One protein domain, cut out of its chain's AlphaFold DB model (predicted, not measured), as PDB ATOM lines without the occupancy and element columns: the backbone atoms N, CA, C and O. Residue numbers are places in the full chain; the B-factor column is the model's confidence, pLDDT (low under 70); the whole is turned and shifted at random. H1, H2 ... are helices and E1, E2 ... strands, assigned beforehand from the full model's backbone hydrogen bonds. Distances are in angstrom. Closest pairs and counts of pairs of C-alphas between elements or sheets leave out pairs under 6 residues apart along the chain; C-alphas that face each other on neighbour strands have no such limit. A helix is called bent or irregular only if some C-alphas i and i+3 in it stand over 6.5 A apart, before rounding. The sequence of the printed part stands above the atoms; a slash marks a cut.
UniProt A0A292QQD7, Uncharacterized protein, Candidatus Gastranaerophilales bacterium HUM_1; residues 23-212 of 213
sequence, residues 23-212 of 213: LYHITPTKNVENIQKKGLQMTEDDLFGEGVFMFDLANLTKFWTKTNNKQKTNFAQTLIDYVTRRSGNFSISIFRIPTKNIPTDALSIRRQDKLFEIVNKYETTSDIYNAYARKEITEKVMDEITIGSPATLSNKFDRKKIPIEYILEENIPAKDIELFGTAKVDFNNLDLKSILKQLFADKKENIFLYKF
ATOM      1  N   LEU A  23      29.659  35.469  44.960       96.06
ATOM      2  CA  LEU A  23      30.535  36.546  44.530       96.06
ATOM      3  C   LEU A  23      30.918  36.311  43.070       96.06
ATOM      4  O   LEU A  23      30.756  35.204  42.546       96.06
ATOM      5  N   TYR A  24      31.388  37.359  42.409       96.81
ATOM      6  CA  TYR A  24      31.723  37.325  40.996       96.81
ATOM      7  C   TYR A  24      33.115  37.889  40.752       96.81
ATOM      8  O   TYR A  24      33.496  38.882  41.363       96.81
ATOM      9  N   HIS A  25      33.844  37.274  39.828       96.19
ATOM     10  CA  HIS A  25      35.168  37.710  39.394       96.19
ATOM     11  C   HIS A  25      35.148  37.952  37.885       96.19
ATOM     12  O   HIS A  25      34.725  37.071  37.135       96.19
ATOM     13  N   ILE A  26      35.592  39.126  37.432       94.00
ATOM     14  CA  ILE A  26      35.717  39.454  36.006       94.00
ATOM     15  C   ILE A  26      37.188  39.367  35.604       94.00
ATOM     16  O   ILE A  26      38.060  39.886  36.289       94.00
ATOM     17  N   THR A  27      37.446  38.742  34.460       93.06
ATOM     18  CA  THR A  27      38.787  38.500  33.915       93.06
ATOM     19  C   THR A  27      38.766  38.634  32.389       93.06
ATOM     20  O   THR A  27      37.706  38.463  31.776       93.06
ATOM     21  N   PRO A  28      39.907  38.874  31.715       92.69
ATOM     22  CA  PRO A  28      39.980  38.750  30.263       92.69
ATOM     23  C   PRO A  28      39.626  37.327  29.825       92.69
ATOM     24  O   PRO A  28      40.052  36.359  30.463       92.69
ATOM     25  N   THR A  29      38.901  37.181  28.711       93.75
ATOM     26  CA  THR A  29      38.452  35.862  28.224       93.75
ATOM     27  C   THR A  29      39.614  34.911  27.926       93.75
ATOM     28  O   THR A  29      39.487  33.710  28.146       93.75
ATOM     29  N   LYS A  30      40.788  35.423  27.526       92.19
ATOM     30  CA  LYS A  30      41.994  34.598  27.313       92.19
ATOM     31  C   LYS A  30      42.439  33.799  28.550       92.19
ATOM     32  O   LYS A  30      43.118  32.791  28.404       92.19
ATOM     33  N   ASN A  31      42.054  34.222  29.757       93.00
ATOM     34  CA  ASN A  31      42.422  33.534  30.996       93.00
ATOM     35  C   ASN A  31      41.476  32.370  31.334       93.00
ATOM     36  O   ASN A  31      41.782  31.592  32.236       93.00
ATOM     37  N   VAL A  32      40.334  32.247  30.641       95.75
ATOM     38  CA  VAL A  32      39.271  31.287  30.977       95.75
ATOM     39  C   VAL A  32      39.787  29.857  31.008       95.75
ATOM     40  O   VAL A  32      39.534  29.163  31.985       95.75
ATOM     41  N   GLU A  33      40.546  29.431  29.998       96.25
ATOM     42  CA  GLU A  33      41.067  28.060  29.931       96.25
ATOM     43  C   GLU A  33      41.965  27.738  31.137       96.25
ATOM     44  O   GLU A  33      41.799  26.715  31.803       96.25
ATOM     45  N   ASN A  34      42.883  28.647  31.479       96.19
ATOM     46  CA  ASN A  34      43.777  28.459  32.619       96.19
ATOM     47  C   ASN A  34      43.005  28.457  33.948       96.19
ATOM     48  O   ASN A  34      43.293  27.627  34.809       96.19
ATOM     49  N   ILE A  35      42.000  29.327  34.099       97.06
ATOM     50  CA  ILE A  35      41.148  29.384  35.297       97.06
ATOM     51  C   ILE A  35      40.291  28.118  35.421       97.06
ATOM     52  O   ILE A  35      40.177  27.558  36.506       97.06
ATOM     53  N   GLN A  36      39.737  27.601  34.324       96.75
ATOM     54  CA  GLN A  36      38.983  26.343  34.337       96.75
ATOM     55  C   GLN A  36      39.865  25.137  34.681       96.75
ATOM     56  O   GLN A  36      39.384  24.179  35.282       96.75
ATOM     57  N   LYS A  37      41.157  25.184  34.339       97.00
ATOM     58  CA  LYS A  37      42.114  24.119  34.659       97.00
ATOM     59  C   LYS A  37      42.647  24.195  36.092       97.00
ATOM     60  O   LYS A  37      42.779  23.164  36.742       97.00
ATOM     61  N   LYS A  38      43.008  25.391  36.566       96.81
ATOM     62  CA  LYS A  38      43.753  25.589  37.825       96.81
ATOM     63  C   LYS A  38      42.923  26.200  38.953       96.81
ATOM     64  O   LYS A  38      43.324  26.123  40.108       96.81
ATOM     65  N   GLY A  39      41.770  26.776  38.635       96.62
ATOM     66  CA  GLY A  39      41.015  27.635  39.536       96.62
ATOM     67  C   GLY A  39      41.472  29.091  39.465       96.62
ATOM     68  O   GLY A  39      42.383  29.440  38.710       96.62
ATOM     69  N   LEU A  40      40.838  29.946  40.267       95.69
ATOM     70  CA  LEU A  40      41.289  31.324  40.452       95.69
ATOM     71  C   LEU A  40      42.508  31.303  41.366       95.69
ATOM     72  O   LEU A  40      42.442  30.791  42.482       95.69
ATOM     73  N   GLN A  41      43.623  31.810  40.859       93.88
ATOM     74  CA  GLN A  41      44.834  31.962  41.649       93.88
ATOM     75  C   GLN A  41      44.857  33.360  42.251       93.88
ATOM     76  O   GLN A  41      44.367  34.298  41.619       93.88
ATOM     77  N   MET A  42      45.439  33.488  43.439       90.56
ATOM     78  CA  MET A  42      45.790  34.786  43.987       90.56
ATOM     79  C   MET A  42      46.674  35.515  42.988       90.56
ATOM     80  O   MET A  42      47.571  34.934  42.368       90.56
ATOM     81  N   THR A  43      46.387  36.793  42.824       80.88
ATOM     82  CA  THR A  43      47.207  37.693  42.031       80.88
ATOM     83  C   THR A  43      47.621  38.839  42.919       80.88
ATOM     84  O   THR A  43      46.793  39.349  43.675       80.88
ATOM     85  N   GLU A  44      48.865  39.276  42.780       70.94
ATOM     86  CA  GLU A  44      49.216  40.628  43.175       70.94
ATOM     87  C   GLU A  44      48.445  41.581  42.255       70.94
ATOM     88  O   GLU A  44      48.591  41.563  41.031       70.94
ATOM     89  N   ASP A  45      47.568  42.393  42.836       64.88
ATOM     90  CA  ASP A  45      47.259  43.677  42.220       64.88
ATOM     91  C   ASP A  45      48.516  44.516  42.466       64.88
ATOM     92  O   ASP A  45      48.888  44.654  43.630       64.88
ATOM     93  N   ASP A  46      49.181  45.042  41.426       54.97
ATOM     94  CA  ASP A  46      50.477  45.771  41.489       54.97
ATOM     95  C   ASP A  46      50.547  46.882  42.563       54.97
ATOM     96  O   ASP A  46      51.581  47.525  42.748       54.97
ATOM     97  N   LEU A  47      49.427  47.180  43.218       55.69
ATOM     98  CA  LEU A  47      49.291  48.130  44.297       55.69
ATOM     99  C   LEU A  47      49.027  47.521  45.695       55.69
ATOM    100  O   LEU A  47      49.599  48.041  46.653       55.69
ATOM    101  N   PHE A  48      48.160  46.508  45.879       61.28
ATOM    102  CA  PHE A  48      47.435  46.352  47.164       61.28
ATOM    103  C   PHE A  48      47.052  44.918  47.577       61.28
ATOM    104  O   PHE A  48      45.874  44.619  47.791       61.28
ATOM    105  N   GLY A  49      48.067  44.082  47.797       64.56
ATOM    106  CA  GLY A  49      47.934  42.772  48.441       64.56
ATOM    107  C   GLY A  49      47.672  41.624  47.466       64.56
ATOM    108  O   GLY A  49      47.231  41.825  46.333       64.56
ATOM    109  N   GLU A  50      47.975  40.411  47.917       80.50
ATOM    110  CA  GLU A  50      47.689  39.182  47.184       80.50
ATOM    111  C   GLU A  50      46.268  38.718  47.480       80.50
ATOM    112  O   GLU A  50      45.858  38.613  48.635       80.50
ATOM    113  N   GLY A  51      45.506  38.398  46.439       90.06
ATOM    114  CA  GLY A  51      44.215  37.767  46.653       90.06
ATOM    115  C   GLY A  51      43.431  37.499  45.386       90.06
ATOM    116  O   GLY A  51      43.827  37.846  44.270       90.06
ATOM    117  N   VAL A  52      42.284  36.857  45.575       93.19
ATOM    118  CA  VAL A  52      41.235  36.734  44.569       93.19
ATOM    119  C   VAL A  52      40.201  37.826  44.827       93.19
ATOM    120  O   VAL A  52      39.444  37.781  45.799       93.19
ATOM    121  N   PHE A  53      40.171  38.811  43.934       93.44
ATOM    122  CA  PHE A  53      39.281  39.968  44.019       93.44
ATOM    123  C   PHE A  53      37.919  39.663  43.399       93.44
ATOM    124  O   PHE A  53      37.824  39.164  42.273       93.44
ATOM    125  N   MET A  54      36.849  39.934  44.139       95.25
ATOM    126  CA  MET A  54      35.490  39.584  43.743       95.25
ATOM    127  C   MET A  54      34.488  40.653  44.173       95.25
ATOM    128  O   MET A  54      34.696  41.376  45.136       95.25
ATOM    129  N   PHE A  55      33.329  40.715  43.530       94.88
ATOM    130  CA  PHE A  55      32.264  41.644  43.907       94.88
ATOM    131  C   PHE A  55      30.920  40.944  44.093       94.88
ATOM    132  O   PHE A  55      30.639  39.883  43.533       94.88
ATOM    133  N   ASP A  56      30.058  41.585  44.877       93.25
ATOM    134  CA  ASP A  56      28.638  41.261  44.944       93.25
ATOM    135  C   ASP A  56      27.868  42.012  43.856       93.25
ATOM    136  O   ASP A  56      28.029  43.222  43.688       93.25
ATOM    137  N   LEU A  57      26.974  41.317  43.154       90.50
ATOM    138  CA  LEU A  57      26.184  41.912  42.078       90.50
ATOM    139  C   LEU A  57      25.225  43.000  42.588       90.50
ATOM    140  O   LEU A  57      24.991  43.993  41.893       90.50
ATOM    141  N   ALA A  58      24.662  42.845  43.792       89.38
ATOM    142  CA  ALA A  58      23.750  43.848  44.335       89.38
ATOM    143  C   ALA A  58      24.497  45.132  44.730       89.38
ATOM    144  O   ALA A  58      23.998  46.222  44.449       89.38
ATOM    145  N   ASN A  59      25.682  45.022  45.335       91.88
ATOM    146  CA  ASN A  59      26.549  46.167  45.625       91.88
ATOM    147  C   ASN A  59      27.049  46.840  44.331       91.88
ATOM    148  O   ASN A  59      26.913  48.059  44.194       91.88
ATOM    149  N   LEU A  60      27.507  46.051  43.347       91.19
ATOM    150  CA  LEU A  60      27.941  46.539  42.032       91.19
ATOM    151  C   LEU A  60      26.844  47.392  41.378       91.19
ATOM    152  O   LEU A  60      27.017  48.590  41.158       91.19
ATOM    153  N   THR A  61      25.671  46.803  41.143       87.12
ATOM    154  CA  THR A  61      24.562  47.464  40.429       87.12
ATOM    155  C   THR A  61      23.973  48.663  41.172       87.12
ATOM    156  O   THR A  61      23.420  49.559  40.536       87.12
ATOM    157  N   LYS A  62      24.055  48.704  42.510       86.94
ATOM    158  CA  LYS A  62      23.479  49.796  43.310       86.94
ATOM    159  C   LYS A  62      24.443  50.936  43.588       86.94
ATOM    160  O   LYS A  62      23.951  52.047  43.814       86.94
ATOM    161  N   PHE A  63      25.743  50.669  43.684       89.56
ATOM    162  CA  PHE A  63      26.713  51.628  44.220       89.56
ATOM    163  C   PHE A  63      27.931  51.826  43.323       89.56
ATOM    164  O   PHE A  63      28.402  52.953  43.235       89.56
ATOM    165  N   TRP A  64      28.413  50.796  42.622       89.69
ATOM    166  CA  TRP A  64      29.573  50.956  41.736       89.69
ATOM    167  C   TRP A  64      29.229  51.696  40.450       89.69
ATOM    168  O   TRP A  64      30.046  52.432  39.908       89.69
ATOM    169  N   THR A  65      28.012  51.495  39.960       83.25
ATOM    170  CA  THR A  65      27.556  52.038  38.683       83.25
ATOM    171  C   THR A  65      26.992  53.459  38.774       83.25
ATOM    172  O   THR A  65      26.630  54.048  37.755       83.25
ATOM    173  N   LYS A  66      26.870  54.017  39.985       77.19
ATOM    174  CA  LYS A  66      26.284  55.342  40.188       77.19
ATOM    175  C   LYS A  66      27.320  56.431  39.977       77.19
ATOM    176  O   LYS A  66      28.295  56.513  40.712       77.19
ATOM    177  N   THR A  67      27.019  57.338  39.058       68.06
ATOM    178  CA  THR A  67      27.629  58.664  39.009       68.06
ATOM    179  C   THR A  67      26.654  59.671  39.614       68.06
ATOM    180  O   THR A  67      25.443  59.613  39.399       68.06
ATOM    181  N   ASN A  68      27.152  60.577  40.444       60.12
ATOM    182  CA  ASN A  68      26.381  61.726  40.919       60.12
ATOM    183  C   ASN A  68      27.305  62.945  41.010       60.12
ATOM    184  O   ASN A  68      28.515  62.813  40.858       60.12
ATOM    185  N   ASN A  69      26.765  64.130  41.300       54.75
ATOM    186  CA  ASN A  69      27.555  65.371  41.329       54.75
ATOM    187  C   ASN A  69      28.777  65.321  42.276       54.75
ATOM    188  O   ASN A  69      29.711  66.098  42.102       54.75
ATOM    189  N   LYS A  70      28.786  64.416  43.268       57.75
ATOM    190  CA  LYS A  70      29.918  64.175  44.181       57.75
ATOM    191  C   LYS A  70      30.815  63.012  43.737       57.75
ATOM    192  O   LYS A  70      31.987  62.989  44.088       57.75
ATOM    193  N   GLN A  71      30.276  62.056  42.986       63.16
ATOM    194  CA  GLN A  71      30.942  60.836  42.542       63.16
ATOM    195  C   GLN A  71      31.066  60.865  41.018       63.16
ATOM    196  O   GLN A  71      30.170  60.433  40.292       63.16
ATOM    197  N   LYS A  72      32.179  61.440  40.548       67.19
ATOM    198  CA  LYS A  72      32.474  61.612  39.118       67.19
ATOM    199  C   LYS A  72      32.863  60.301  38.419       67.19
ATOM    200  O   LYS A  72      32.802  60.236  37.198       67.19
ATOM    201  N   THR A  73      33.233  59.274  39.182       74.56
ATOM    202  CA  THR A  73      33.745  57.995  38.670       74.56
ATOM    203  C   THR A  73      32.680  56.908  38.755       74.56
ATOM    204  O   THR A  73      32.096  56.693  39.815       74.56
ATOM    205  N   ASN A  74      32.457  56.197  37.649       86.62
ATOM    206  CA  ASN A  74      31.714  54.941  37.633       86.62
ATOM    207  C   ASN A  74      32.711  53.798  37.871       86.62
ATOM    208  O   ASN A  74      33.498  53.472  36.990       86.62
ATOM    209  N   PHE A  75      32.704  53.192  39.055       88.19
ATOM    210  CA  PHE A  75      33.709  52.186  39.414       88.19
ATOM    211  C   PHE A  75      33.550  50.880  38.636       88.19
ATOM    212  O   PHE A  75      34.540  50.217  38.348       88.19
ATOM    213  N   ALA A  76      32.322  50.512  38.259       89.69
ATOM    214  CA  ALA A  76      32.095  49.321  37.438       89.69
ATOM    215  C   ALA A  76      32.674  49.508  36.029       89.69
ATOM    216  O   ALA A  76      33.304  48.603  35.488       89.69
ATOM    217  N   GLN A  77      32.502  50.708  35.471       88.56
ATOM    218  CA  GLN A  77      33.136  51.119  34.225       88.56
ATOM    219  C   GLN A  77      34.661  51.027  34.330       88.56
ATOM    220  O   GLN A  77      35.292  50.365  33.511       88.56
ATOM    221  N   THR A  78      35.242  51.623  35.377       86.25
ATOM    222  CA  THR A  78      36.694  51.620  35.581       86.25
ATOM    223  C   THR A  78      37.258  50.214  35.784       86.25
ATOM    224  O   THR A  78      38.326  49.917  35.257       86.25
ATOM    225  N   LEU A  79      36.538  49.322  36.472       87.00
ATOM    226  CA  LEU A  79      36.915  47.911  36.591       87.00
ATOM    227  C   LEU A  79      36.964  47.223  35.220       87.00
ATOM    228  O   LEU A  79      37.937  46.539  34.908       87.00
ATOM    229  N   ILE A  80      35.936  47.407  34.384       88.81
ATOM    230  CA  ILE A  80      35.912  46.816  33.039       88.81
ATOM    231  C   ILE A  80      37.049  47.384  32.191       88.81
ATOM    232  O   ILE A  80      37.765  46.612  31.554       88.81
ATOM    233  N   ASP A  81      37.255  48.700  32.215       84.50
ATOM    234  CA  ASP A  81      38.378  49.357  31.543       84.50
ATOM    235  C   ASP A  81      39.727  48.785  32.006       84.50
ATOM    236  O   ASP A  81      40.575  48.465  31.176       84.50
ATOM    237  N   TYR A  82      39.920  48.590  33.313       81.06
ATOM    238  CA  TYR A  82      41.146  48.023  33.881       81.06
ATOM    239  C   TYR A  82      41.403  46.596  33.384       81.06
ATOM    240  O   TYR A  82      42.473  46.307  32.838       81.06
ATOM    241  N   VAL A  83      40.400  45.720  33.504       84.19
ATOM    242  CA  VAL A  83      40.502  44.317  33.078       84.19
ATOM    243  C   VAL A  83      40.778  44.220  31.574       84.19
ATOM    244  O   VAL A  83      41.564  43.387  31.120       84.19
ATOM    245  N   THR A  84      40.153  45.084  30.780       79.88
ATOM    246  CA  THR A  84      40.239  45.027  29.319       79.88
ATOM    247  C   THR A  84      41.535  45.647  28.791       79.88
ATOM    248  O   THR A  84      42.247  44.981  28.031       79.88
ATOM    249  N   ARG A  85      41.910  46.859  29.233       71.12
ATOM    250  CA  ARG A  85      43.078  47.610  28.722       71.12
ATOM    251  C   ARG A  85      44.401  46.901  28.972       71.12
ATOM    252  O   ARG A  85      45.229  46.838  28.069       71.12
ATOM    253  N   ARG A  86      44.587  46.294  30.150       65.31
ATOM    254  CA  ARG A  86      45.811  45.528  30.463       65.31
ATOM    255  C   ARG A  86      45.966  44.264  29.620       65.31
ATOM    256  O   ARG A  86      47.053  43.703  29.521       65.31
ATOM    257  N   SER A  87      44.882  43.788  29.012       62.66
ATOM    258  CA  SER A  87      44.867  42.491  28.344       62.66
ATOM    259  C   SER A  87      45.015  42.556  26.825       62.66
ATOM    260  O   SER A  87      45.267  41.500  26.233       62.66
ATOM    261  N   GLY A  88      44.814  43.731  26.209       64.19
ATOM    262  CA  GLY A  88      44.694  43.898  24.754       64.19
ATOM    263  C   GLY A  88      43.515  43.133  24.133       64.19
ATOM    264  O   GLY A  88      43.464  42.974  22.918       64.19
ATOM    265  N   ASN A  89      42.593  42.605  24.952       65.00
ATOM    266  CA  ASN A  89      41.467  41.789  24.504       65.00
ATOM    267  C   ASN A  89      40.158  42.574  24.510       65.00
ATOM    268  O   ASN A  89      39.794  43.204  25.498       65.00
ATOM    269  N   PHE A  90      39.392  42.401  23.437       83.19
ATOM    270  CA  PHE A  90      38.045  42.948  23.252       83.19
ATOM    271  C   PHE A  90      36.957  42.055  23.870       83.19
ATOM    272  O   PHE A  90      35.813  42.042  23.412       83.19
ATOM    273  N   SER A  91      37.300  41.199  24.836       91.19
ATOM    274  CA  SER A  91      36.350  40.279  25.469       91.19
ATOM    275  C   SER A  91      36.726  39.974  26.911       91.19
ATOM    276  O   SER A  91      37.891  39.718  27.234       91.19
ATOM    277  N   ILE A  92      35.707  39.983  27.762       93.81
ATOM    278  CA  ILE A  92      35.803  39.641  29.178       93.81
ATOM    279  C   ILE A  92      34.867  38.494  29.506       93.81
ATOM    280  O   ILE A  92      33.818  38.318  28.884       93.81
ATOM    281  N   SER A  93      35.238  37.744  30.530       95.50
ATOM    282  CA  SER A  93      34.442  36.662  31.079       95.50
ATOM    283  C   SER A  93      34.265  36.862  32.573       95.50
ATOM    284  O   SER A  93      35.113  37.452  33.242       95.50
ATOM    285  N   ILE A  94      33.143  36.375  33.091       96.50
ATOM    286  CA  ILE A  94      32.799  36.460  34.504       96.50
ATOM    287  C   ILE A  94      32.650  35.058  35.082       96.50
ATOM    288  O   ILE A  94      31.967  34.206  34.513       96.50
ATOM    289  N   PHE A  95      33.288  34.827  36.222       97.69
ATOM    290  CA  PHE A  95      33.127  33.626  37.025       97.69
ATOM    291  C   PHE A  95      32.192  33.909  38.195       97.69
ATOM    292  O   PHE A  95      32.259  34.976  38.806       97.69
ATOM    293  N   ARG A  96      31.323  32.949  38.510       96.88
ATOM    294  CA  ARG A  96      30.475  32.938  39.703       96.88
ATOM    295  C   ARG A  96      31.083  32.005  40.742       96.88
ATOM    296  O   ARG A  96      31.412  30.865  40.424       96.88
ATOM    297  N   ILE A  97      31.167  32.475  41.981       96.88
ATOM    298  CA  ILE A  97      31.782  31.767  43.103       96.88
ATOM    299  C   ILE A  97      30.752  31.602  44.233       96.88
ATOM    300  O   ILE A  97      30.299  32.603  44.797       96.88
ATOM    301  N   PRO A  98      30.329  30.374  44.586       95.25
ATOM    302  CA  PRO A  98      29.461  30.123  45.734       95.25
ATOM    303  C   PRO A  98      30.194  30.355  47.059       95.25
ATOM    304  O   PRO A  98      31.081  29.596  47.438       95.25
ATOM    305  N   THR A  99      29.755  31.338  47.841       93.12
ATOM    306  CA  THR A  99      30.432  31.712  49.102       93.12
ATOM    307  C   THR A  99      30.281  30.690  50.217       93.12
ATOM    308  O   THR A  99      31.042  30.704  51.174       93.12
ATOM    309  N   LYS A 100      29.339  29.751  50.087       90.69
ATOM    310  CA  LYS A 100      29.204  28.612  51.008       90.69
ATOM    311  C   LYS A 100      30.457  27.725  51.077       90.69
ATOM    312  O   LYS A 100      30.573  26.960  52.026       90.69
ATOM    313  N   ASN A 101      31.333  27.801  50.073       88.69
ATOM    314  CA  ASN A 101      32.572  27.032  49.998       88.69
ATOM    315  C   ASN A 101      33.788  27.852  50.470       88.69
ATOM    316  O   ASN A 101      34.899  27.339  50.436       88.69
ATOM    317  N   ILE A 102      33.584  29.104  50.900       89.62
ATOM    318  CA  ILE A 102      34.639  30.000  51.373       89.62
ATOM    319  C   ILE A 102      34.488  30.186  52.892       89.62
ATOM    320  O   ILE A 102      33.377  30.488  53.354       89.62
ATOM    321  N   PRO A 103      35.564  30.038  53.685       85.69
ATOM    322  CA  PRO A 103      35.549  30.397  55.098       85.69
ATOM    323  C   PRO A 103      35.158  31.871  55.281       85.69
ATOM    324  O   PRO A 103      35.676  32.771  54.628       85.69
ATOM    325  N   THR A 104      34.179  32.133  56.147       75.81
ATOM    326  CA  THR A 104      33.616  33.486  56.334       75.81
ATOM    327  C   THR A 104      34.625  34.471  56.928       75.81
ATOM    328  O   THR A 104      34.532  35.671  56.681       75.81
ATOM    329  N   ASP A 105      35.555  33.961  57.725       84.81
ATOM    330  CA  ASP A 105      36.664  34.664  58.364       84.81
ATOM    331  C   ASP A 105      37.847  34.932  57.425       84.81
ATOM    332  O   ASP A 105      38.601  35.863  57.686       84.81
ATOM    333  N   ALA A 106      37.958  34.199  56.313       88.00
ATOM    334  CA  ALA A 106      38.984  34.417  55.290       88.00
ATOM    335  C   ALA A 106      38.631  35.536  54.290       88.00
ATOM    336  O   ALA A 106      39.468  35.941  53.487       88.00
ATOM    337  N   LEU A 107      37.388  36.034  54.307       93.12
ATOM    338  CA  LEU A 107      36.946  37.106  53.415       93.12
ATOM    339  C   LEU A 107      37.071  38.475  54.084       93.12
ATOM    340  O   LEU A 107      36.425  38.754  55.104       93.12
ATOM    341  N   SER A 108      37.793  39.375  53.427       94.06
ATOM    342  CA  SER A 108      37.795  40.799  53.744       94.06
ATOM    343  C   SER A 108      37.068  41.607  52.665       94.06
ATOM    344  O   SER A 108      36.677  41.092  51.614       94.06
ATOM    345  N   ILE A 109      36.798  42.876  52.963       94.25
ATOM    346  CA  ILE A 109      36.191  43.843  52.055       94.25
ATOM    347  C   ILE A 109      36.990  45.144  52.048       94.25
ATOM    348  O   ILE A 109      37.161  45.775  53.096       94.25
ATOM    349  N   ARG A 110      37.416  45.579  50.861       93.12
ATOM    350  CA  ARG A 110      38.065  46.879  50.637       93.12
ATOM    351  C   ARG A 110      37.115  47.895  50.016       93.12
ATOM    352  O   ARG A 110      36.132  47.549  49.353       93.12
ATOM    353  N   ARG A 111      37.413  49.173  50.231       93.19
ATOM    354  CA  ARG A 111      36.624  50.310  49.747       93.19
ATOM    355  C   ARG A 111      37.099  50.796  48.385       93.19
ATOM    356  O   ARG A 111      38.165  51.395  48.273       93.19
ATOM    357  N   GLN A 112      36.257  50.637  47.369       90.81
ATOM    358  CA  GLN A 112      36.584  51.081  46.012       90.81
ATOM    359  C   GLN A 112      36.583  52.604  45.882       90.81
ATOM    360  O   GLN A 112      37.415  53.167  45.182       90.81
ATOM    361  N   ASP A 113      35.697  53.300  46.597       90.50
ATOM    362  CA  ASP A 113      35.654  54.763  46.553       90.50
ATOM    363  C   ASP A 113      36.961  55.396  47.048       90.50
ATOM    364  O   ASP A 113      37.447  56.345  46.438       90.50
ATOM    365  N   LYS A 114      37.550  54.835  48.107       91.25
ATOM    366  CA  LYS A 114      38.848  55.260  48.638       91.25
ATOM    367  C   LYS A 114      40.011  54.811  47.767       91.25
ATOM    368  O   LYS A 114      40.903  55.615  47.512       91.25
ATOM    369  N   LEU A 115      39.972  53.576  47.275       88.94
ATOM    370  CA  LEU A 115      40.991  53.047  46.373       88.94
ATOM    371  C   LEU A 115      41.149  53.947  45.143       88.94
ATOM    372  O   LEU A 115      42.239  54.439  44.866       88.94
ATOM    373  N   PHE A 116      40.047  54.240  44.454       85.50
ATOM    374  CA  PHE A 116      40.073  55.091  43.269       85.50
ATOM    375  C   PHE A 116      40.367  56.562  43.588       85.50
ATOM    376  O   PHE A 116      40.924  57.253  42.743       85.50
ATOM    377  N   GLU A 117      40.030  57.069  44.776       87.25
ATOM    378  CA  GLU A 117      40.461  58.409  45.205       87.25
ATOM    379  C   GLU A 117      41.994  58.501  45.276       87.25
ATOM    380  O   GLU A 117      42.571  59.465  44.775       87.25
ATOM    381  N   ILE A 118      42.650  57.480  45.835       88.94
ATOM    382  CA  ILE A 118      44.112  57.405  45.936       88.94
ATOM    383  C   ILE A 118      44.748  57.184  44.559       88.94
ATOM    384  O   ILE A 118      45.618  57.955  44.165       88.94
ATOM    385  N   VAL A 119      44.278  56.196  43.794       84.69
ATOM    386  CA  VAL A 119      44.839  55.870  42.468       84.69
ATOM    387  C   VAL A 119      44.686  57.025  41.470       84.69
ATOM    388  O   VAL A 119      45.536  57.203  40.612       84.69
ATOM    389  N   ASN A 120      43.648  57.861  41.587       84.31
ATOM    390  CA  ASN A 120      43.513  59.049  40.731       84.31
ATOM    391  C   ASN A 120      44.382  60.235  41.184       84.31
ATOM    392  O   ASN A 120      44.542  61.191  40.428       84.31
ATOM    393  N   LYS A 121      44.879  60.223  42.426       89.75
ATOM    394  CA  LYS A 121      45.698  61.305  42.989       89.75
ATOM    395  C   LYS A 121      47.193  61.103  42.727       89.75
ATOM    396  O   LYS A 121      47.923  62.089  42.667       89.75
ATOM    397  N   TYR A 122      47.638  59.858  42.606       89.94
ATOM    398  CA  TYR A 122      49.047  59.487  42.496       89.94
ATOM    399  C   TYR A 122      49.292  58.714  41.197       89.94
ATOM    400  O   TYR A 122      48.484  57.873  40.821       89.94
ATOM    401  N   GLU A 123      50.400  59.000  40.512       85.31
ATOM    402  CA  GLU A 123      50.673  58.438  39.181       85.31
ATOM    403  C   GLU A 123      51.090  56.965  39.238       85.31
ATOM    404  O   GLU A 123      50.729  56.181  38.359       85.31
ATOM    405  N   THR A 124      51.835  56.578  40.275       87.88
ATOM    406  CA  THR A 124      52.354  55.216  40.432       87.88
ATOM    407  C   THR A 124      52.089  54.637  41.819       87.88
ATOM    408  O   THR A 124      51.892  55.355  42.801       87.88
ATOM    409  N   THR A 125      52.174  53.308  41.931       85.06
ATOM    410  CA  THR A 125      52.200  52.607  43.224       85.06
ATOM    411  C   THR A 125      53.280  53.151  44.157       85.06
ATOM    412  O   THR A 125      53.048  53.326  45.352       85.06
ATOM    413  N   SER A 126      54.464  53.447  43.610       89.38
ATOM    414  CA  SER A 126      55.588  53.984  44.379       89.38
ATOM    415  C   SER A 126      55.239  55.338  45.000       89.38
ATOM    416  O   SER A 126      55.512  55.572  46.177       89.38
ATOM    417  N   ASP A 127      54.546  56.204  44.258       92.25
ATOM    418  CA  ASP A 127      54.106  57.509  44.764       92.25
ATOM    419  C   ASP A 127      53.117  57.375  45.922       92.25
ATOM    420  O   ASP A 127      53.182  58.147  46.880       92.25
ATOM    421  N   ILE A 128      52.249  56.363  45.875       91.38
ATOM    422  CA  ILE A 128      51.294  56.065  46.946       91.38
ATOM    423  C   ILE A 128      52.034  55.632  48.214       91.38
ATOM    424  O   ILE A 128      51.776  56.185  49.285       91.38
ATOM    425  N   TYR A 129      52.991  54.704  48.111       90.31
ATOM    426  CA  TYR A 129      53.790  54.282  49.267       90.31
ATOM    427  C   TYR A 129      54.657  55.415  49.822       90.31
ATOM    428  O   TYR A 129      54.758  55.569  51.040       90.31
ATOM    429  N   ASN A 130      55.222  56.264  48.961       93.88
ATOM    430  CA  ASN A 130      55.965  57.449  49.390       93.88
ATOM    431  C   ASN A 130      55.062  58.448  50.127       93.88
ATOM    432  O   ASN A 130      55.439  58.969  51.177       93.88
ATOM    433  N   ALA A 131      53.851  58.693  49.624       94.56
ATOM    434  CA  ALA A 131      52.869  59.541  50.292       94.56
ATOM    435  C   ALA A 131      52.411  58.954  51.636       94.56
ATOM    436  O   ALA A 131      52.258  59.691  52.614       94.56
ATOM    437  N   TYR A 132      52.253  57.630  51.716       93.25
ATOM    438  CA  TYR A 132      51.980  56.931  52.968       93.25
ATOM    439  C   TYR A 132      53.132  57.086  53.973       93.25
ATOM    440  O   TYR A 132      52.901  57.486  55.114       93.25
ATOM    441  N   ALA A 133      54.381  56.890  53.538       94.44
ATOM    442  CA  ALA A 133      55.568  57.080  54.373       94.44
ATOM    443  C   ALA A 133      55.701  58.529  54.884       94.44
ATOM    444  O   ALA A 133      56.102  58.758  56.028       94.44
ATOM    445  N   ARG A 134      55.294  59.515  54.072       96.06
ATOM    446  CA  ARG A 134      55.203  60.936  54.460       96.06
ATOM    447  C   ARG A 134      53.957  61.282  55.289       96.06
ATOM    448  O   ARG A 134      53.785  62.443  55.654       96.06
ATOM    449  N   LYS A 135      53.113  60.298  55.623       95.00
ATOM    450  CA  LYS A 135      51.857  60.443  56.388       95.00
ATOM    451  C   LYS A 135      50.802  61.330  55.715       95.00
ATOM    452  O   LYS A 135      49.905  61.841  56.381       95.00
ATOM    453  N   GLU A 136      50.876  61.499  54.397       95.38
ATOM    454  CA  GLU A 136      49.826  62.164  53.611       95.38
ATOM    455  C   GLU A 136      48.591  61.269  53.446       95.38
ATOM    456  O   GLU A 136      47.472  61.759  53.286       95.38
ATOM    457  N   ILE A 137      48.804  59.952  53.490       94.44
ATOM    458  CA  ILE A 137      47.764  58.932  53.568       94.44
ATOM    459  C   ILE A 137      47.819  58.356  54.980       94.44
ATOM    460  O   ILE A 137      48.884  58.000  55.478       94.44
ATOM    461  N   THR A 138      46.681  58.289  55.661       95.00
ATOM    462  CA  THR A 138      46.621  57.699  57.004       95.00
ATOM    463  C   THR A 138      46.658  56.175  56.923       95.00
ATOM    464  O   THR A 138      46.049  55.623  56.008       95.00
ATOM    465  N   GLU A 139      47.224  55.509  57.930       93.12
ATOM    466  CA  GLU A 139      47.192  54.041  58.094       93.12
ATOM    467  C   GLU A 139      45.783  53.476  57.898       93.12
ATOM    468  O   GLU A 139      45.563  52.635  57.041       93.12
ATOM    469  N   LYS A 140      44.781  54.079  58.544       94.38
ATOM    470  CA  LYS A 140      43.375  53.699  58.366       94.38
ATOM    471  C   LYS A 140      42.910  53.679  56.902       94.38
ATOM    472  O   LYS A 140      42.110  52.832  56.527       94.38
ATOM    473  N   VAL A 141      43.330  54.652  56.091       93.31
ATOM    474  CA  VAL A 141      42.950  54.703  54.667       93.31
ATOM    475  C   VAL A 141      43.690  53.624  53.890       93.31
ATOM    476  O   VAL A 141      43.065  52.996  53.042       93.31
ATOM    477  N   MET A 142      44.967  53.383  54.201       91.50
ATOM    478  CA  MET A 142      45.720  52.270  53.622       91.50
ATOM    479  C   MET A 142      45.060  50.930  53.949       91.50
ATOM    480  O   MET A 142      44.801  50.154  53.033       91.50
ATOM    481  N   ASP A 143      44.688  50.693  55.207       91.44
ATOM    482  CA  ASP A 143      43.980  49.481  55.624       91.44
ATOM    483  C   ASP A 143      42.637  49.344  54.900       91.44
ATOM    484  O   ASP A 143      42.309  48.275  54.399       91.44
ATOM    485  N   GLU A 144      41.859  50.428  54.771       93.06
ATOM    486  CA  GLU A 144      40.560  50.414  54.079       93.06
ATOM    487  C   GLU A 144      40.656  50.018  52.587       93.06
ATOM    488  O   GLU A 144      39.643  49.580  52.026       93.06
ATOM    489  N   ILE A 145      41.823  50.168  51.945       90.25
ATOM    490  CA  ILE A 145      42.037  49.865  50.514       90.25
ATOM    491  C   ILE A 145      42.926  48.636  50.254       90.25
ATOM    492  O   ILE A 145      42.918  48.137  49.130       90.25
ATOM    493  N   THR A 146      43.653  48.148  51.266       87.25
ATOM    494  CA  THR A 146      44.527  46.961  51.194       87.25
ATOM    495  C   THR A 146      43.885  45.764  51.897       87.25
ATOM    496  O   THR A 146      43.106  45.046  51.282       87.25
ATOM    497  N   ILE A 147      44.154  45.600  53.194       86.69
ATOM    498  CA  ILE A 147      43.706  44.493  54.049       86.69
ATOM    499  C   ILE A 147      42.173  44.460  54.138       86.69
ATOM    500  O   ILE A 147      41.536  43.406  54.143       86.69
ATOM    501  N   GLY A 148      41.557  45.638  54.180       90.94
ATOM    502  CA  GLY A 148      40.122  45.812  54.273       90.94
ATOM    503  C   GLY A 148      39.561  45.533  55.668       90.94
ATOM    504  O   GLY A 148      40.248  45.464  56.683       90.94
ATOM    505  N   SER A 149      38.238  45.430  55.729       93.50
ATOM    506  CA  SER A 149      37.488  45.051  56.929       93.50
ATOM    507  C   SER A 149      36.949  43.626  56.801       93.50
ATOM    508  O   SER A 149      36.746  43.174  55.681       93.50
ATOM    509  N   PRO A 150      36.597  42.926  57.893       94.12
ATOM    510  CA  PRO A 150      35.946  41.619  57.790       94.12
ATOM    511  C   PRO A 150      34.668  41.666  56.936       94.12
ATOM    512  O   PRO A 150      33.815  42.542  57.132       94.12
ATOM    513  N   ALA A 151      34.477  40.695  56.037       93.56
ATOM    514  CA  ALA A 151      33.325  40.638  55.126       93.56
ATOM    515  C   ALA A 151      31.965  40.542  55.841       93.56
ATOM    516  O   ALA A 151      30.930  40.938  55.296       93.56
ATOM    517  N   THR A 152      31.957  40.096  57.100       91.25
ATOM    518  CA  THR A 152      30.780  40.122  57.986       91.25
ATOM    519  C   THR A 152      30.231  41.537  58.213       91.25
ATOM    520  O   THR A 152      29.072  41.705  58.605       91.25
ATOM    521  N   LEU A 153      31.022  42.576  57.923       92.25
ATOM    522  CA  LEU A 153      30.624  43.978  58.016       92.25
ATOM    523  C   LEU A 153      29.992  44.541  56.736       92.25
ATOM    524  O   LEU A 153      29.535  45.683  56.781       92.25
ATOM    525  N   SER A 154      29.894  43.783  55.637       92.06
ATOM    526  CA  SER A 154      29.379  44.243  54.326       92.06
ATOM    527  C   SER A 154      28.067  45.032  54.408       92.06
ATOM    528  O   SER A 154      27.946  46.118  53.845       92.06
ATOM    529  N   ASN A 155      27.119  44.585  55.233       90.00
ATOM    530  CA  ASN A 155      25.851  45.288  55.455       90.00
ATOM    531  C   ASN A 155      26.017  46.725  55.986       90.00
ATOM    532  O   ASN A 155      25.188  47.594  55.704       90.00
ATOM    533  N   LYS A 156      27.064  47.007  56.777       92.06
ATOM    534  CA  LYS A 156      27.363  48.374  57.243       92.06
ATOM    535  C   LYS A 156      27.775  49.270  56.074       92.06
ATOM    536  O   LYS A 156      27.397  50.440  56.061       92.06
ATOM    537  N   PHE A 157      28.511  48.729  55.108       92.75
ATOM    538  CA  PHE A 157      28.925  49.439  53.899       92.75
ATOM    539  C   PHE A 157      27.741  49.655  52.954       92.75
ATOM    540  O   PHE A 157      27.529  50.783  52.512       92.75
ATOM    541  N   ASP A 158      26.887  48.646  52.766       90.31
ATOM    542  CA  ASP A 158      25.660  48.767  51.967       90.31
ATOM    543  C   ASP A 158      24.715  49.851  52.505       90.31
ATOM    544  O   ASP A 158      24.189  50.665  51.744       90.31
ATOM    545  N   ARG A 159      24.528  49.921  53.833       89.81
ATOM    546  CA  ARG A 159      23.730  50.984  54.479       89.81
ATOM    547  C   ARG A 159      24.305  52.374  54.222       89.81
ATOM    548  O   ARG A 159      23.552  53.328  54.049       89.81
ATOM    549  N   LYS A 160      25.635  52.477  54.183       91.62
ATOM    550  CA  LYS A 160      26.362  53.706  53.845       91.62
ATOM    551  C   LYS A 160      26.473  53.939  52.334       91.62
ATOM    552  O   LYS A 160      26.987  54.980  51.940       91.62
ATOM    553  N   LYS A 161      25.957  53.022  51.505       91.62
ATOM    554  CA  LYS A 161      26.014  53.061  50.038       91.62
ATOM    555  C   LYS A 161      27.452  53.109  49.506       91.62
ATOM    556  O   LYS A 161      27.725  53.811  48.536       91.62
ATOM    557  N   ILE A 162      28.363  52.401  50.172       92.12
ATOM    558  CA  ILE A 162      29.783  52.363  49.811       92.12
ATOM    559  C   ILE A 162      30.013  51.225  48.802       92.12
ATOM    560  O   ILE A 162      29.581  50.097  49.067       92.12
ATOM    561  N   PRO A 163      30.688  51.492  47.669       93.19
ATOM    562  CA  PRO A 163      31.126  50.445  46.756       93.19
ATOM    563  C   PRO A 163      32.267  49.649  47.402       93.19
ATOM    564  O   PRO A 163      33.301  50.212  47.771       93.19
ATOM    565  N   ILE A 164      32.060  48.343  47.572       94.62
ATOM    566  CA  ILE A 164      33.038  47.437  48.190       94.62
ATOM    567  C   ILE A 164      33.399  46.294  47.256       94.62
ATOM    568  O   ILE A 164      32.548  45.816  46.504       94.62
ATOM    569  N   GLU A 165      34.635  45.828  47.378       94.44
ATOM    570  CA  GLU A 165      35.152  44.617  46.747       94.44
ATOM    571  C   GLU A 165      35.580  43.632  47.832       94.44
ATOM    572  O   GLU A 165      36.112  44.044  48.859       94.44
ATOM    573  N   TYR A 166      35.314  42.352  47.612       94.88
ATOM    574  CA  TYR A 166      35.715  41.251  48.471       94.88
ATOM    575  C   TYR A 166      37.094  40.750  48.061       94.88
ATOM    576  O   TYR A 166      37.376  40.622  46.868       94.88
ATOM    577  N   ILE A 167      37.911  40.418  49.052       93.81
ATOM    578  CA  ILE A 167      39.235  39.832  48.866       93.81
ATOM    579  C   ILE A 167      39.251  38.503  49.606       93.81
ATOM    580  O   ILE A 167      38.789  38.413  50.748       93.81
ATOM    581  N   LEU A 168      39.745  37.475  48.928       93.75
ATOM    582  CA  LEU A 168      40.111  36.207  49.537       93.75
ATOM    583  C   LEU A 168      41.613  36.009  49.352       93.75
ATOM    584  O   LEU A 168      42.071  35.896  48.216       93.75
ATOM    585  N   GLU A 169      42.360  35.935  50.448       91.50
ATOM    586  CA  GLU A 169      43.813  35.693  50.456       91.50
ATOM    587  C   GLU A 169      44.133  34.194  50.301       91.50
ATOM    588  O   GLU A 169      44.992  33.633  50.976       91.50
ATOM    589  N   GLU A 170      43.389  33.514  49.424       91.62
ATOM    590  CA  GLU A 170      43.557  32.102  49.096       91.62
ATOM    591  C   GLU A 170      43.144  31.833  47.641       91.62
ATOM    592  O   GLU A 170      42.286  32.509  47.065       91.62
ATOM    593  N   ASN A 171      43.722  30.789  47.045       94.69
ATOM    594  CA  ASN A 171      43.292  30.293  45.739       94.69
ATOM    595  C   ASN A 171      41.887  29.672  45.824       94.69
ATOM    596  O   ASN A 171      41.576  28.944  46.767       94.69
ATOM    597  N   ILE A 172      41.073  29.843  44.780       95.94
ATOM    598  CA  ILE A 172      39.761  29.189  44.668       95.94
ATOM    599  C   ILE A 172      39.856  28.028  43.676       95.94
ATOM    600  O   ILE A 172      40.123  28.266  42.494       95.94
ATOM    601  N   PRO A 173      39.609  26.775  44.100       96.56
ATOM    602  CA  PRO A 173      39.680  25.615  43.217       96.56
ATOM    603  C   PRO A 173      38.731  25.713  42.017       96.56
ATOM    604  O   PRO A 173      37.607  26.197  42.131       96.56
ATOM    605  N   ALA A 174      39.130  25.142  40.875       96.94
ATOM    606  CA  ALA A 174      38.313  25.125  39.652       96.94
ATOM    607  C   ALA A 174      36.906  24.522  39.848       96.94
ATOM    608  O   ALA A 174      35.947  24.950  39.214       96.94
ATOM    609  N   LYS A 175      36.766  23.542  40.750       96.38
ATOM    610  CA  LYS A 175      35.476  22.909  41.083       96.38
ATOM    611  C   LYS A 175      34.498  23.842  41.812       96.38
ATOM    612  O   LYS A 175      33.306  23.548  41.863       96.38
ATOM    613  N   ASP A 176      35.005  24.923  42.402       96.56
ATOM    614  CA  ASP A 176      34.257  25.864  43.240       96.56
ATOM    615  C   ASP A 176      33.921  27.165  42.494       96.56
ATOM    616  O   ASP A 176      33.417  28.118  43.086       96.56
ATOM    617  N   ILE A 177      34.157  27.196  41.182       96.62
ATOM    618  CA  ILE A 177      33.851  28.326  40.309       96.62
ATOM    619  C   ILE A 177      33.060  27.861  39.089       96.62
ATOM    620  O   ILE A 177      33.162  26.726  38.633       96.62
ATOM    621  N   GLU A 178      32.274  28.767  38.528       96.50
ATOM    622  CA  GLU A 178      31.490  28.524  37.322       96.50
ATOM    623  C   GLU A 178      31.739  29.652  36.333       96.50
ATOM    624  O   GLU A 178      31.543  30.818  36.677       96.50
ATOM    625  N   LEU A 179      32.130  29.320  35.099       96.94
ATOM    626  CA  LEU A 179      32.105  30.299  34.016       96.94
ATOM    627  C   LEU A 179      30.652  30.701  33.779       96.94
ATOM    628  O   LEU A 179      29.830  29.900  33.332       96.94
ATOM    629  N   PHE A 180      30.338  31.944  34.106       95.25
ATOM    630  CA  PHE A 180      28.964  32.396  34.206       95.25
ATOM    631  C   PHE A 180      28.507  33.145  32.953       95.25
ATOM    632  O   PHE A 180      27.354  32.994  32.546       95.25
ATOM    633  N   GLY A 181      29.416  33.863  32.290       95.69
ATOM    634  CA  GLY A 181      29.152  34.503  31.005       95.69
ATOM    635  C   GLY A 181      30.381  35.162  30.387       95.69
ATOM    636  O   GLY A 181      31.445  35.243  31.005       95.69
ATOM    637  N   THR A 182      30.208  35.642  29.158       95.31
ATOM    638  CA  THR A 182      31.238  36.318  28.360       95.31
ATOM    639  C   THR A 182      30.602  37.488  27.619       95.31
ATOM    640  O   THR A 182      29.455  37.397  27.186       95.31
ATOM    641  N   ALA A 183      31.342  38.582  27.466       94.31
ATOM    642  CA  ALA A 183      30.894  39.767  26.753       94.31
ATOM    643  C   ALA A 183      32.012  40.338  25.886       94.31
ATOM    644  O   ALA A 183      33.185  40.315  26.272       94.31
ATOM    645  N   LYS A 184      31.632  40.891  24.732       91.94
ATOM    646  CA  LYS A 184      32.536  41.705  23.918       91.94
ATOM    647  C   LYS A 184      32.577  43.128  24.463       91.94
ATOM    648  O   LYS A 184      31.549  43.661  24.879       91.94
ATOM    649  N   VAL A 185      33.757  43.734  24.424       89.56
ATOM    650  CA  VAL A 185      33.994  45.104  24.881       89.56
ATOM    651  C   VAL A 185      34.569  45.919  23.734       89.56
ATOM    652  O   VAL A 185      35.609  45.568  23.179       89.56
ATOM    653  N   ASP A 186      33.882  47.006  23.393       84.12
ATOM    654  CA  ASP A 186      34.406  48.059  22.530       84.12
ATOM    655  C   ASP A 186      35.015  49.156  23.413       84.12
ATOM    656  O   ASP A 186      34.317  49.781  24.208       84.12
ATOM    657  N   PHE A 187      36.323  49.371  23.288       71.12
ATOM    658  CA  PHE A 187      37.050  50.378  24.064       71.12
ATOM    659  C   PHE A 187      36.704  51.810  23.671       71.12
ATOM    660  O   PHE A 187      36.770  52.710  24.507       71.12
ATOM    661  N   ASN A 188      36.378  52.028  22.397       76.81
ATOM    662  CA  ASN A 188      36.098  53.365  21.880       76.81
ATOM    663  C   ASN A 188      34.685  53.815  22.253       76.81
ATOM    664  O   ASN A 188      34.401  55.009  22.281       76.81
ATOM    665  N   ASN A 189      33.807  52.855  22.547       80.25
ATOM    666  CA  ASN A 189      32.425  53.102  22.911       80.25
ATOM    667  C   ASN A 189      31.956  52.090  23.961       80.25
ATOM    668  O   ASN A 189      31.158  51.189  23.685       80.25
ATOM    669  N   LEU A 190      32.497  52.217  25.172       82.56
ATOM    670  CA  LEU A 190      32.199  51.272  26.234       82.56
ATOM    671  C   LEU A 190      30.780  51.507  26.779       82.56
ATOM    672  O   LEU A 190      30.518  52.437  27.541       82.56
ATOM    673  N   ASP A 191      29.866  50.611  26.408       87.44
ATOM    674  CA  ASP A 191      28.508  50.541  26.946       87.44
ATOM    675  C   ASP A 191      28.432  49.496  28.072       87.44
ATOM    676  O   ASP A 191      28.174  48.307  27.851       87.44
ATOM    677  N   LEU A 192      28.623  49.961  29.310       87.25
ATOM    678  CA  LEU A 192      28.541  49.139  30.521       87.25
ATOM    679  C   LEU A 192      27.235  48.338  30.607       87.25
ATOM    680  O   LEU A 192      27.228  47.185  31.038       87.25
ATOM    681  N   LYS A 193      26.113  48.932  30.197       86.12
ATOM    682  CA  LYS A 193      24.790  48.306  30.272       86.12
ATOM    683  C   LYS A 193      24.682  47.159  29.273       86.12
ATOM    684  O   LYS A 193      24.185  46.093  29.639       86.12
ATOM    685  N   SER A 194      25.169  47.344  28.047       89.12
ATOM    686  CA  SER A 194      25.263  46.265  27.056       89.12
ATOM    687  C   SER A 194      26.176  45.132  27.534       89.12
ATOM    688  O   SER A 194      25.795  43.961  27.465       89.12
ATOM    689  N   ILE A 195      27.341  45.465  28.096       91.12
ATOM    690  CA  ILE A 195      28.304  44.472  28.587       91.12
ATOM    691  C   ILE A 195      27.712  43.645  29.728       91.12
ATOM    692  O   ILE A 195      27.745  42.416  29.678       91.12
ATOM    693  N   LEU A 196      27.113  44.293  30.735       90.12
ATOM    694  CA  LEU A 196      26.467  43.580  31.837       90.12
ATOM    695  C   LEU A 196      25.311  42.705  31.328       90.12
ATOM    696  O   LEU A 196      25.175  41.566  31.759       90.12
ATOM    697  N   LYS A 197      24.510  43.164  30.359       88.69
ATOM    698  CA  LYS A 197      23.465  42.312  29.763       88.69
ATOM    699  C   LYS A 197      24.031  41.060  29.093       88.69
ATOM    700  O   LYS A 197      23.440  39.998  29.243       88.69
ATOM    701  N   GLN A 198      25.154  41.171  28.384       92.44
ATOM    702  CA  GLN A 198      25.822  40.024  27.760       92.44
ATOM    703  C   GLN A 198      26.386  39.055  28.810       92.44
ATOM    704  O   GLN A 198      26.132  37.855  28.737       92.44
ATOM    705  N   LEU A 199      27.082  39.571  29.830       92.44
ATOM    706  CA  LEU A 199      27.669  38.760  30.908       92.44
ATOM    707  C   LEU A 199      26.628  37.947  31.693       92.44
ATOM    708  O   LEU A 199      26.944  36.879  32.209       92.44
ATOM    709  N   PHE A 200      25.401  38.456  31.795       89.94
ATOM    710  CA  PHE A 200      24.313  37.848  32.561       89.94
ATOM    711  C   PHE A 200      23.167  37.349  31.664       89.94
ATOM    712  O   PHE A 200      22.059  37.111  32.156       89.94
ATOM    713  N   ALA A 201      23.415  37.185  30.360       86.69
ATOM    714  CA  ALA A 201      22.417  36.717  29.403       86.69
ATOM    715  C   ALA A 201      21.848  35.352  29.823       86.69
ATOM    716  O   ALA A 201      22.577  34.458  30.257       86.69
ATOM    717  N   ASP A 202      20.522  35.219  29.751       83.50
ATOM    718  CA  ASP A 202      19.770  34.012  30.133       83.50
ATOM    719  C   ASP A 202      19.926  33.573  31.603       83.50
ATOM    720  O   ASP A 202      19.531  32.470  31.992       83.50
ATOM    721  N   LYS A 203      20.469  34.445  32.463       85.69
ATOM    722  CA  LYS A 203      20.601  34.199  33.904       85.69
ATOM    723  C   LYS A 203      19.482  34.885  34.676       85.69
ATOM    724  O   LYS A 203      19.066  35.998  34.355       85.69
ATOM    725  N   LYS A 204      19.031  34.260  35.767       81.94
ATOM    726  CA  LYS A 204      18.018  34.853  36.665       81.94
ATOM    727  C   LYS A 204      18.506  36.174  37.259       81.94
ATOM    728  O   LYS A 204      17.716  37.078  37.507       81.94
ATOM    729  N   GLU A 205      19.813  36.294  37.441       79.12
ATOM    730  CA  GLU A 205      20.517  37.468  37.937       79.12
ATOM    731  C   GLU A 205      20.404  38.690  37.011       79.12
ATOM    732  O   GLU A 205      20.552  39.817  37.485       79.12
ATOM    733  N   ASN A 206      20.021  38.508  35.740       72.94
ATOM    734  CA  ASN A 206      19.686  39.615  34.840       72.94
ATOM    735  C   ASN A 206      18.565  40.504  35.424       72.94
ATOM    736  O   ASN A 206      18.535  41.705  35.173       72.94
ATOM    737  N   ILE A 207      17.706  39.969  36.310       69.75
ATOM    738  CA  ILE A 207      16.681  40.751  37.026       69.75
ATOM    739  C   ILE A 207      17.263  41.946  37.803       69.75
ATOM    740  O   ILE A 207      16.621  42.992  37.915       69.75
ATOM    741  N   PHE A 208      18.490  41.820  38.323       68.50
ATOM    742  CA  PHE A 208      19.162  42.897  39.053       68.50
ATOM    743  C   PHE A 208      19.613  44.024  38.124       68.50
ATOM    744  O   PHE A 208      19.678  45.175  38.557       68.50
ATOM    745  N   LEU A 209      19.841  43.716  36.846       70.19
ATOM    746  CA  LEU A 209      20.216  44.689  35.829       70.19
ATOM    747  C   LEU A 209      19.019  45.522  35.357       70.19
ATOM    748  O   LEU A 209      19.217  46.661  34.962       70.19
ATOM    749  N   TYR A 210      17.773  45.043  35.464       60.72
ATOM    750  CA  TYR A 210      16.596  45.854  35.097       60.72
ATOM    751  C   TYR A 210      16.387  47.065  36.006       60.72
ATOM    752  O   TYR A 210      15.833  48.060  35.563       60.72
ATOM    753  N   LYS A 211      16.862  47.018  37.258       58.38
ATOM    754  CA  LYS A 211      16.851  48.181  38.168       58.38
ATOM    755  C   LYS A 211      17.939  49.213  37.844       58.38
ATOM    756  O   LYS A 211      17.988  50.258  38.486       58.38
ATOM    757  N   PHE A 212      18.828  48.873  36.913       56.97
ATOM    758  CA  PHE A 212      19.888  49.722  36.382       56.97
ATOM    759  C   PHE A 212      19.499  50.363  35.030       56.97
ATOM    760  O   PHE A 212      20.208  51.247  34.555       56.97
TER     761      PHE A 212
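This is residues 23 to 212 of the 213 residues of an uncharacterized protein of Candidatus Gastranaerophilales bacterium HUM_1 (UniProt A0A292QQD7). Two small three-stranded sheets meet where E1 comes beside E2; E1 E3 E6 has H1 on one face and H3 and H8 on the other, while E2 E5 E4 is strongly twisted, with H7 over E4. H4 and H6 sit beside the second sheet with H5 beyond them at one end of the domain, and H9 lies at the opposite end, beside H8 and H2. The printed part has 190 residues, with nine named helices and six named strands in the order E1 H1 E2 H2 H3 E3 E4 H4 H5 H6 H7 E5 E6 H8 H9. Both sheets are antiparallel and the class is mixed, helices and strands. The whole is compact, with a radius of gyration of the C-alphas of 16.3 A and spans of 49 by 37 by 35 A.

E1, residues 23 to 28, is the antiparallel neighbour of E3, residues 91 to 98, with N 25 and O 95 within hydrogen-bond range at 3.0 A. E3 is also antiparallel to its neighbour E6, residues 178 to 184, with N 94 and O 181 at 2.9 A. H1, residues 29 to 38, is on this sheet at a height of 8.0 A. On the opposite face are H3, residues 75 to 85, at 9.9 A, and H8, residues 192 to 199, at 8.4 A: three layers, helices on both faces of a sheet. E2, residues 50 to 54, and E5, residues 164 to 168, are antiparallel neighbours, with N 54 and O 166 at 2.9 A; so are E5 and E4, residues 107 to 111, with N 110 and O 165 at 2.8 A. The closest C-alphas of E1 and E2, His 25 and Met 54, are 4.7 A apart. H7, residues 151 to 159, is on this second sheet at a height of 8.6 A, along E4 at 5 degrees on the local plane. H4, residues 112 to 119, and H6, residues 139 to 145, touch at a steep tilt of 67 degrees, opposite ways; their closest C-alphas, Leu 115 and Ile 145, are 5.3 A apart. H5, residues 125 to 133, is close but not clearly touching H4, the closest C-alphas being Ile 118 and Ile 128 at 7.4 A. H2, residues 57 to 64, touches H9, residues 206 to 210, the closest C-alphas being Thr 61 and Leu 209 at 6.9 A. Every O i to N i+4 pair is within hydrogen-bond range in H2, H3, H4, H5, H6, H8 and H9, against 4 of 6 in H1 and 2 of 5 in H7, which has 3 of 6 O i to N i+3 pairs.

E1 begins at C-alpha 23 (30.535, 36.546, 44.530) and is 17.3 A long. E3 measures 23.7 A, E6 18.8 A, H1 15.0 A and H3 14.9 A. H9 ends at C-alpha 210 (16.596, 45.854, 35.097). H1 and H7 are irregular: C-alphas 30 and 33 are 7.1 A apart, C-alphas 152 and 155 7.6 A.

The C-alphas farthest apart, Arg 134 and Asp 202, are 50.7 A apart. The printed part has no cut, and the link from H1 to E2, 11 residues, is long. Mean pLDDT of the printed part is 87.3; it is under 70 at residues 45 to 49, 67 to 72, 86 to 89, 207 to 208 and 210 to 212.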